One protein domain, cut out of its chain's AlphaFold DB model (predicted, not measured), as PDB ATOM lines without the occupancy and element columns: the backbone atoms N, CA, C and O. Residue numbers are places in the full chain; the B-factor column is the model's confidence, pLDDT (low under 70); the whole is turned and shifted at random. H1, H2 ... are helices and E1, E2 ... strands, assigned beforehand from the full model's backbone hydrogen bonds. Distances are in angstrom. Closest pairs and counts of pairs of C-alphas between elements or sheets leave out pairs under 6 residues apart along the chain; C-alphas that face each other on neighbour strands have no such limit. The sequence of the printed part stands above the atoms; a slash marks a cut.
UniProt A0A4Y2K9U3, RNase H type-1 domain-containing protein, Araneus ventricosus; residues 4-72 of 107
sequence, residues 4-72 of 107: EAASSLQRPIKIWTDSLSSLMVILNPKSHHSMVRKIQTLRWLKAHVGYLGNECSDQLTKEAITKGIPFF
ATOM      1  N   GLU A   4     185.323 207.672 284.662       50.53
ATOM      2  CA  GLU A   4     183.992 208.294 284.498       50.53
ATOM      3  C   GLU A   4     183.630 209.247 285.652       50.53
ATOM      4  O   GLU A   4     183.218 210.382 285.419       50.53
ATOM      5  N   ALA A   5     183.859 208.827 286.902       53.34
ATOM      6  CA  ALA A   5     183.537 209.632 288.082       53.34
ATOM      7  C   ALA A   5     184.373 210.922 288.143       53.34
ATOM      8  O   ALA A   5     183.853 211.989 288.466       53.34
ATOM      9  N   ALA A   6     185.653 210.847 287.767       47.91
ATOM     10  CA  ALA A   6     186.538 212.005 287.734       47.91
ATOM     11  C   ALA A   6     186.193 212.987 286.598       47.91
ATOM     12  O   ALA A   6     186.351 214.194 286.770       47.91
ATOM     13  N   SER A   7     185.675 212.494 285.462       54.28
ATOM     14  CA  SER A   7     185.262 213.335 284.326       54.28
ATOM     15  C   SER A   7     184.066 214.239 284.648       54.28
ATOM     16  O   SER A   7     183.916 215.286 284.021       54.28
ATOM     17  N   SER A   8     183.235 213.865 285.627       57.94
ATOM     18  CA  SER A   8     182.066 214.650 286.058       57.94
ATOM     19  C   SER A   8     182.423 215.950 286.794       57.94
ATOM     20  O   SER A   8     181.617 216.874 286.846       57.94
ATOM     21  N   LEU A   9     183.645 216.055 287.331       59.56
ATOM     22  CA  LEU A   9     184.061 217.164 288.196       59.56
ATOM     23  C   LEU A   9     184.384 218.468 287.444       59.56
ATOM     24  O   LEU A   9     184.695 219.455 288.105       59.56
ATOM     25  N   GLN A  10     184.359 218.487 286.101       57.75
ATOM     26  CA  GLN A  10     184.758 219.621 285.232       57.75
ATOM     27  C   GLN A  10     186.117 220.268 285.583       57.75
ATOM     28  O   GLN A  10     186.447 221.357 285.118       57.75
ATOM     29  N   ARG A  11     186.939 219.604 286.399       60.47
ATOM     30  CA  ARG A  11     188.280 220.055 286.763       60.47
ATOM     31  C   ARG A  11     189.291 219.374 285.849       60.47
ATOM     32  O   ARG A  11     189.108 218.198 285.533       60.47
ATOM     33  N   PRO A  12     190.377 220.060 285.456       60.03
ATOM     34  CA  PRO A  12     191.456 219.425 284.714       60.03
ATOM     35  C   PRO A  12     192.003 218.229 285.508       60.03
ATOM     36  O   PRO A  12     192.639 218.402 286.549       60.03
ATOM     37  N   ILE A  13     191.738 217.008 285.039       66.56
ATOM     38  CA  ILE A  13     192.255 215.790 285.669       66.56
ATOM     39  C   ILE A  13     193.732 215.676 285.301       66.56
ATOM     40  O   ILE A  13     194.105 215.610 284.127       66.56
ATOM     41  N   LYS A  14     194.580 215.667 286.326       70.62
ATOM     42  CA  LYS A  14     196.030 215.576 286.183       70.62
ATOM     43  C   LYS A  14     196.453 214.125 286.372       70.62
ATOM     44  O   LYS A  14     196.531 213.646 287.500       70.62
ATOM     45  N   ILE A  15     196.664 213.426 285.262       74.12
ATOM     46  CA  ILE A  15     197.052 212.013 285.256       74.12
ATOM     47  C   ILE A  15     198.582 211.941 285.301       74.12
ATOM     48  O   ILE A  15     199.269 212.644 284.556       74.12
ATOM     49  N   TRP A  16     199.116 211.108 286.188       78.19
ATOM     50  CA  TRP A  16     200.552 210.906 286.361       78.19
ATOM     51  C   TRP A  16     200.930 209.489 285.935       78.19
ATOM     52  O   TRP A  16     200.172 208.553 286.177       78.19
ATOM     53  N   THR A  17     202.082 209.341 285.286       76.75
ATOM     54  CA  THR A  17     202.630 208.042 284.875       76.75
ATOM     55  C   THR A  17     204.132 208.000 285.126       76.75
ATOM     56  O   THR A  17     204.833 208.992 284.923       76.75
ATOM     57  N   ASP A  18     204.625 206.846 285.548       80.69
ATOM     58  CA  ASP A  18     206.047 206.538 285.689       80.69
ATOM     59  C   ASP A  18     206.651 205.859 284.453       80.69
ATOM     60  O   ASP A  18     207.871 205.860 284.264       80.69
ATOM     61  N   SER A  19     205.798 205.369 283.553       80.50
ATOM     62  CA  SER A  19     206.178 204.738 282.297       80.50
ATOM     63  C   SER A  19     206.546 205.770 281.227       80.50
ATOM     64  O   SER A  19     205.693 206.442 280.634       80.50
ATOM     65  N   LEU A  20     207.843 205.856 280.919       80.88
ATOM     66  CA  LEU A  20     208.362 206.728 279.861       80.88
ATOM     67  C   LEU A  20     207.777 206.372 278.484       80.88
ATOM     68  O   LEU A  20     207.500 207.262 277.683       80.88
ATOM     69  N   SER A  21     207.545 205.087 278.207       81.12
ATOM     70  CA  SER A  21     206.979 204.638 276.929       81.12
ATOM     71  C   SER A  21     205.536 205.116 276.744       81.12
ATOM     72  O   SER A  21     205.188 205.624 275.678       81.12
ATOM     73  N   SER A  22     204.716 205.041 277.796       78.44
ATOM     74  CA  SER A  22     203.337 205.545 277.796       78.44
ATOM     75  C   SER A  22     203.292 207.056 277.573       78.44
ATOM     76  O   SER A  22     202.473 207.542 276.792       78.44
ATOM     77  N   LEU A  23     204.219 207.793 278.193       81.38
ATOM     78  CA  LEU A  23     204.365 209.231 277.992       81.38
ATOM     79  C   LEU A  23     204.727 209.573 276.540       81.38
ATOM     80  O   LEU A  23     204.106 210.453 275.951       81.38
ATOM     81  N   MET A  24     205.690 208.866 275.942       80.62
ATOM     82  CA  MET A  24     206.120 209.119 274.559       80.62
ATOM     83  C   MET A  24     205.014 208.842 273.540       80.62
ATOM     84  O   MET A  24     204.851 209.605 272.591       80.62
ATOM     85  N   VAL A  25     204.232 207.777 273.733       79.44
ATOM     86  CA  VAL A  25     203.096 207.458 272.852       79.44
ATOM     87  C   VAL A  25     202.032 208.547 272.927       79.44
ATOM     88  O   VAL A  25     201.461 208.915 271.900       79.44
ATOM     89  N   ILE A  26     201.778 209.071 274.126       78.62
ATOM     90  CA  ILE A  26     200.687 210.014 274.358       78.62
ATOM     91  C   ILE A  26     201.066 211.456 274.001       78.62
ATOM     92  O   ILE A  26     200.245 212.193 273.459       78.62
ATOM     93  N   LEU A  27     202.322 211.845 274.213       77.25
ATOM     94  CA  LEU A  27     202.842 213.146 273.790       77.25
ATOM     95  C   LEU A  27     203.218 213.192 272.302       77.25
ATOM     96  O   LEU A  27     203.629 214.244 271.825       77.25
ATOM     97  N   ASN A  28     203.082 212.090 271.553       79.38
ATOM     98  CA  ASN A  28     203.395 212.068 270.129       79.38
ATOM     99  C   ASN A  28     202.340 212.858 269.321       79.38
ATOM    100  O   ASN A  28     201.220 212.358 269.127       79.38
ATOM    101  N   PRO A  29     202.694 214.032 268.754       68.38
ATOM    102  CA  PRO A  29     201.753 214.876 268.018       68.38
ATOM    103  C   PRO A  29     201.299 214.250 266.692       68.38
ATOM    104  O   PRO A  29     200.311 214.686 266.109       68.38
ATOM    105  N   LYS A  30     201.999 213.212 266.209       77.06
ATOM    106  CA  LYS A  30     201.662 212.474 264.982       77.06
ATOM    107  C   LYS A  30     200.748 211.274 265.235       77.06
ATOM    108  O   LYS A  30     200.414 210.548 264.296       77.06
ATOM    109  N   SER A  31     200.368 211.008 266.485       71.12
ATOM    110  CA  SER A  31     199.478 209.890 266.781       71.12
ATOM    111  C   SER A  31     198.051 210.209 266.312       71.12
ATOM    112  O   SER A  31     197.430 211.201 266.689       71.12
ATOM    113  N   HIS A  32     197.507 209.347 265.453       73.12
ATOM    114  CA  HIS A  32     196.149 209.506 264.925       73.12
ATOM    115  C   HIS A  32     195.089 208.855 265.830       73.12
ATOM    116  O   HIS A  32     193.893 208.912 265.535       73.12
ATOM    117  N   HIS A  33     195.523 208.254 266.942       77.88
ATOM    118  CA  HIS A  33     194.688 207.466 267.832       77.88
ATOM    119  C   HIS A  33     193.768 208.370 268.664       77.88
ATOM    120  O   HIS A  33     194.223 209.228 269.424       77.88
ATOM    121  N   SER A  34     192.455 208.161 268.545       72.12
ATOM    122  CA  SER A  34     191.421 208.984 269.189       72.12
ATOM    123  C   SER A  34     191.569 209.055 270.713       72.12
ATOM    124  O   SER A  34     191.293 210.093 271.308       72.12
ATOM    125  N   MET A  35     192.062 207.984 271.339       71.94
ATOM    126  CA  MET A  35     192.322 207.944 272.780       71.94
ATOM    127  C   MET A  35     193.523 208.801 273.190       71.94
ATOM    128  O   MET A  35     193.467 209.451 274.224       71.94
ATOM    129  N   VAL A  36     194.577 208.866 272.367       69.44
ATOM    130  CA  VAL A  36     195.762 209.685 272.670       69.44
ATOM    131  C   VAL A  36     195.404 211.172 272.634       69.44
ATOM    132  O   VAL A  36     195.757 211.910 273.545       69.44
ATOM    133  N   ARG A  37     194.590 211.593 271.655       67.44
ATOM    134  CA  ARG A  37     194.066 212.970 271.602       67.44
ATOM    135  C   ARG A  37     193.225 213.353 272.822       67.44
ATOM    136  O   ARG A  37     193.232 214.513 273.209       67.44
ATOM    137  N   LYS A  38     192.506 212.402 273.429       68.31
ATOM    138  CA  LYS A  38     191.703 212.656 274.637       68.31
ATOM    139  C   LYS A  38     192.555 212.784 275.907       68.31
ATOM    140  O   LYS A  38     192.120 213.428 276.853       68.31
ATOM    141  N   ILE A  39     193.748 212.190 275.937       68.38
ATOM    142  CA  ILE A  39     194.621 212.123 277.117       68.38
ATOM    143  C   ILE A  39     195.826 213.052 276.897       68.38
ATOM    144  O   ILE A  39     196.964 212.620 276.860       68.38
ATOM    145  N   GLN A  40     195.606 214.353 276.708       64.19
ATOM    146  CA  GLN A  40     196.712 215.296 276.447       64.19
ATOM    147  C   GLN A  40     197.455 215.777 277.709       64.19
ATOM    148  O   GLN A  40     198.468 216.461 277.601       64.19
ATOM    149  N   THR A  41     196.990 215.432 278.912       67.44
ATOM    150  CA  THR A  41     197.474 216.000 280.189       67.44
ATOM    151  C   THR A  41     198.322 215.047 281.039       67.44
ATOM    152  O   THR A  41     198.441 215.247 282.252       67.44
ATOM    153  N   LEU A  42     198.933 214.021 280.436       73.25
ATOM    154  CA  LEU A  42     199.839 213.129 281.164       73.25
ATOM    155  C   LEU A  42     201.120 213.843 281.599       73.25
ATOM    156  O   LEU A  42     201.757 214.554 280.822       73.25
ATOM    157  N   ARG A  43     201.528 213.605 282.846       75.00
ATOM    158  CA  ARG A  43     202.801 214.077 283.395       75.00
ATOM    159  C   ARG A  43     203.647 212.909 283.862       75.00
ATOM    160  O   ARG A  43     203.129 211.939 284.410       75.00
ATOM    161  N   TRP A  44     204.954 213.046 283.679       77.00
ATOM    162  CA  TRP A  44     205.915 212.092 284.205       77.00
ATOM    163  C   TRP A  44     206.074 212.259 285.717       77.00
ATOM    164  O   TRP A  44     206.260 213.380 286.204       77.00
ATOM    165  N   LEU A  45     206.012 211.148 286.443       76.94
ATOM    166  CA  LEU A  45     206.375 211.047 287.850       76.94
ATOM    167  C   LEU A  45     207.428 209.951 287.993       76.94
ATOM    168  O   LEU A  45     207.289 208.876 287.427       76.94
ATOM    169  N   LYS A  46     208.496 210.201 288.745       70.94
ATOM    170  CA  LYS A  46     209.521 209.182 288.973       70.94
ATOM    171  C   LYS A  46     208.996 208.128 289.959       70.94
ATOM    172  O   LYS A  46     208.570 208.488 291.056       70.94
ATOM    173  N   ALA A  47     209.062 206.853 289.580       68.06
ATOM    174  CA  ALA A  47     208.750 205.738 290.475       68.06
ATOM    175  C   ALA A  47     209.749 205.651 291.644       68.06
ATOM    176  O   ALA A  47     210.913 206.040 291.508       68.06
ATOM    177  N   HIS A  48     209.292 205.100 292.774       67.00
ATOM    178  CA  HIS A  48     210.110 204.756 293.951       67.00
ATOM    179  C   HIS A  48     210.807 205.932 294.665       67.00
ATOM    180  O   HIS A  48     211.898 205.776 295.207       67.00
ATOM    181  N   VAL A  49     210.182 207.115 294.680       69.00
ATOM    182  CA  VAL A  49     210.682 208.309 295.401       69.00
ATOM    183  C   VAL A  49     209.831 208.630 296.645       69.00
ATOM    184  O   VAL A  49     209.806 209.769 297.098       69.00
ATOM    185  N   GLY A  50     209.087 207.664 297.200       68.75
ATOM    186  CA  GLY A  50     208.233 207.898 298.376       68.75
ATOM    187  C   GLY A  50     206.865 208.509 298.054       68.75
ATOM    188  O   GLY A  50     206.194 209.029 298.945       68.75
ATOM    189  N   TYR A  51     206.442 208.517 296.783       74.06
ATOM    190  CA  TYR A  51     205.138 209.064 296.400       74.06
ATOM    191  C   TYR A  51     204.043 208.018 296.644       74.06
ATOM    192  O   TYR A  51     203.872 207.086 295.856       74.06
ATOM    193  N   LEU A  52     203.267 208.217 297.714       77.31
ATOM    194  CA  LEU A  52     202.276 207.260 298.227       77.31
ATOM    195  C   LEU A  52     201.299 206.741 297.156       77.31
ATOM    196  O   LEU A  52     200.928 205.573 297.159       77.31
ATOM    197  N   GLY A  53     200.892 207.599 296.214       78.81
ATOM    198  CA  GLY A  53     199.992 207.215 295.122       78.81
ATOM    199  C   GLY A  53     200.604 206.221 294.126       78.81
ATOM    200  O   GLY A  53     199.909 205.306 293.692       78.81
ATOM    201  N   ASN A  54     201.896 206.362 293.794       73.75
ATOM    202  CA  ASN A  54     202.586 205.425 292.896       73.75
ATOM    203  C   ASN A  54     202.810 204.088 293.598       73.75
ATOM    204  O   ASN A  54     202.505 203.041 293.050       73.75
ATOM    205  N   GLU A  55     203.259 204.139 294.851       80.75
ATOM    206  CA  GLU A  55     203.530 202.943 295.651       80.75
ATOM    207  C   GLU A  55     202.254 202.145 295.939       80.75
ATOM    208  O   GLU A  55     202.262 200.919 295.855       80.75
ATOM    209  N   CYS A  56     201.134 202.828 296.197       82.62
ATOM    210  CA  CYS A  56     199.824 202.193 296.328       82.62
ATOM    211  C   CYS A  56     199.382 201.539 295.009       82.62
ATOM    212  O   CYS A  56     198.918 200.402 295.012       82.62
ATOM    213  N   SER A  57     199.585 202.207 293.866       79.44
ATOM    214  CA  SER A  57     199.293 201.634 292.545       79.44
ATOM    215  C   SER A  57     200.152 200.398 292.240       79.44
ATOM    216  O   SER A  57     199.640 199.387 291.752       79.44
ATOM    217  N   ASP A  58     201.444 200.443 292.570       81.88
ATOM    218  CA  ASP A  58     202.370 199.318 292.408       81.88
ATOM    219  C   ASP A  58     201.969 198.141 293.295       81.88
ATOM    220  O   ASP A  58     201.980 196.989 292.857       81.88
ATOM    221  N   GLN A  59     201.573 198.421 294.537       85.38
ATOM    222  CA  GLN A  59     201.105 197.407 295.473       85.38
ATOM    223  C   GLN A  59     199.793 196.773 295.004       85.38
ATOM    224  O   GLN A  59     199.687 195.549 294.988       85.38
ATOM    225  N   LEU A  60     198.830 197.573 294.536       82.94
ATOM    226  CA  LEU A  60     197.582 197.074 293.948       82.94
ATOM    227  C   LEU A  60     197.842 196.221 292.704       82.94
ATOM    228  O   LEU A  60     197.188 195.199 292.512       82.94
ATOM    229  N   THR A  61     198.823 196.595 291.882       80.94
ATOM    230  CA  THR A  61     199.231 195.811 290.709       80.94
ATOM    231  C   THR A  61     199.842 194.476 291.126       80.94
ATOM    232  O   THR A  61     199.451 193.434 290.603       80.94
ATOM    233  N   LYS A  62     200.757 194.477 292.104       84.31
ATOM    234  CA  LYS A  62     201.335 193.250 292.671       84.31
ATOM    235  C   LYS A  62     200.252 192.347 293.243       84.31
ATOM    236  O   LYS A  62     200.220 191.165 292.923       84.31
ATOM    237  N   GLU A  63     199.327 192.904 294.016       83.38
ATOM    238  CA  GLU A  63     198.201 192.155 294.563       83.38
ATOM    239  C   GLU A  63     197.288 191.596 293.475       83.38
ATOM    240  O   GLU A  63     196.859 190.454 293.595       83.38
ATOM    241  N   ALA A  64     197.020 192.344 292.406       78.81
ATOM    242  CA  ALA A  64     196.232 191.860 291.277       78.81
ATOM    243  C   ALA A  64     196.948 190.746 290.497       78.81
ATOM    244  O   ALA A  64     196.287 189.836 290.009       78.81
ATOM    245  N   ILE A  65     198.283 190.771 290.407       78.12
ATOM    246  CA  ILE A  65     199.077 189.680 289.817       78.12
ATOM    247  C   ILE A  65     199.039 188.441 290.718       78.12
ATOM    248  O   ILE A  65     198.855 187.332 290.225       78.12
ATOM    249  N   THR A  66     199.186 188.612 292.035       78.50
ATOM    250  CA  THR A  66     199.193 187.499 292.998       78.50
ATOM    251  C   THR A  66     197.806 186.884 293.204       78.50
ATOM    252  O   THR A  66     197.697 185.671 293.350       78.50
ATOM    253  N   LYS A  67     196.748 187.703 293.220       76.56
ATOM    254  CA  LYS A  67     195.345 187.278 293.397       76.56
ATOM    255  C   LYS A  67     194.629 187.008 292.071       76.56
ATOM    256  O   LYS A  67     193.484 186.564 292.079       76.56
ATOM    257  N   GLY A  68     195.259 187.338 290.947       63.91
ATOM    258  CA  GLY A  68     194.678 187.212 289.617       63.91
ATOM    259  C   GLY A  68     194.370 185.764 289.253       63.91
ATOM    260  O   GLY A  68     194.961 184.824 289.781       63.91
ATOM    261  N   ILE A  69     193.430 185.590 288.322       60.81
ATOM    262  CA  ILE A  69     193.081 184.281 287.765       60.81
ATOM    263  C   ILE A  69     194.369 183.652 287.215       60.81
ATOM    264  O   ILE A  69     195.046 184.312 286.420       60.81
ATOM    265  N   PRO A  70     194.720 182.407 287.596       63.16
ATOM    266  CA  PRO A  70     195.860 181.712 287.022       63.16
ATOM    267  C   PRO A  70     195.764 181.769 285.499       63.16
ATOM    268  O   PRO A  70     194.832 181.227 284.903       63.16
ATOM    269  N   PHE A  71     196.696 182.481 284.864       66.00
ATOM    270  CA  PHE A  71     196.713 182.587 283.413       66.00
ATOM    271  C   PHE A  71     197.165 181.243 282.853       66.00
ATOM    272  O   PHE A  71     198.358 180.941 282.792       66.00
ATOM    273  N   PHE A  72     196.200 180.404 282.491       65.31
ATOM    274  CA  PHE A  72     196.487 179.134 281.855       65.31
ATOM    275  C   PHE A  72     196.866 179.412 280.404       65.31
ATOM    276  O   PHE A  72     196.016 179.735 279.576       65.31
TER     277      PHE A  72
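Overview. This is residues 4 to 72 of the 107 residues of the protein "RNase H type-1 domain-containing protein" of Araneus ventricosus (UniProt A0A4Y2K9U3). A small, loose body, made of a short ribbon of two parallel strands, E1 and E2, with H2 packed beside E2 and H3 near the last residues of H2, has two free ends: residues 4 to 11, with H1, stick out at one end, and residues 59 to 72, with most of the long helix H4, stick out as an arm. The printed part has 69 residues with four named helices and two named strands, in the order H1, E1, H2, H3, E2, H4, and its class is mostly helix. The sheet has the order E1, E2 and is parallel. The whole is loose, with a radius of gyration of the C-alphas of 14.9 A, and spans 37 by 31 by 27 A.

Arrangement. Start at H1, residues 4 to 7, which touches no helix and stands free with residues 8 to 11. Go on to E1, residues 15 to 17, and compare it with E2, residues 42 to 44: they are parallel neighbours at 39 degrees, and the C-alphas of Trp 16 and Arg 43, which face each other, are 4.9 A apart. Across this pair, N 17 and O 43 are within hydrogen-bond range at 2.9 A, and so are N 43 and O 15 at 3.0 A. Between these strands come H2, residues 20 to 26, and H3, residues 34 to 38; together they form a strand-helix-strand unit, two parallel neighbour strands with helices between, and its crossover is right-handed. The closest C-alphas of H2 and E2, those of Leu 23 and Leu 42, are 6.8 A apart. H2 and H3 only just touch, with 3 pairs of C-alphas within 8 A, the closest being those of Ile 26 and Val 36 at 5.2 A. Last comes H4, residues 52 to 67, which is apart from H1, H2 and H3, and only just apart from E1, with a closest distance of 8.4 A. In H2, H3 and H4 every O i to N i+4 pair is within hydrogen-bond range; H1 is too short for such a pair, and its 1 pair of O i and N i+3 is within range.

Along the chain. Find C-alpha 4 at (183.992, 208.294, 284.498), where H1 begins; it is 5.2 A long. E1 and E2 are each 6.9 A long, and C-alpha 15 at (197.052, 212.013, 285.256) begins E1. H2 measures 10.0 A and H3 6.6 A. H4 runs 21.7 A from C-alpha 52 at (202.276, 207.260, 298.227) to C-alpha 67 at (195.345, 187.278, 293.397).

Size, cuts and confidence. The two C-alphas farthest apart are those of Gln 10 and Phe 72, at 42.3 A. The printed part has no cut and no long link. Look for low confidence, pLDDT under 70, at residues 4 to 13, 29, 36 to 41, 47 to 50 and 68 to 72; the mean of the printed part is 72.3.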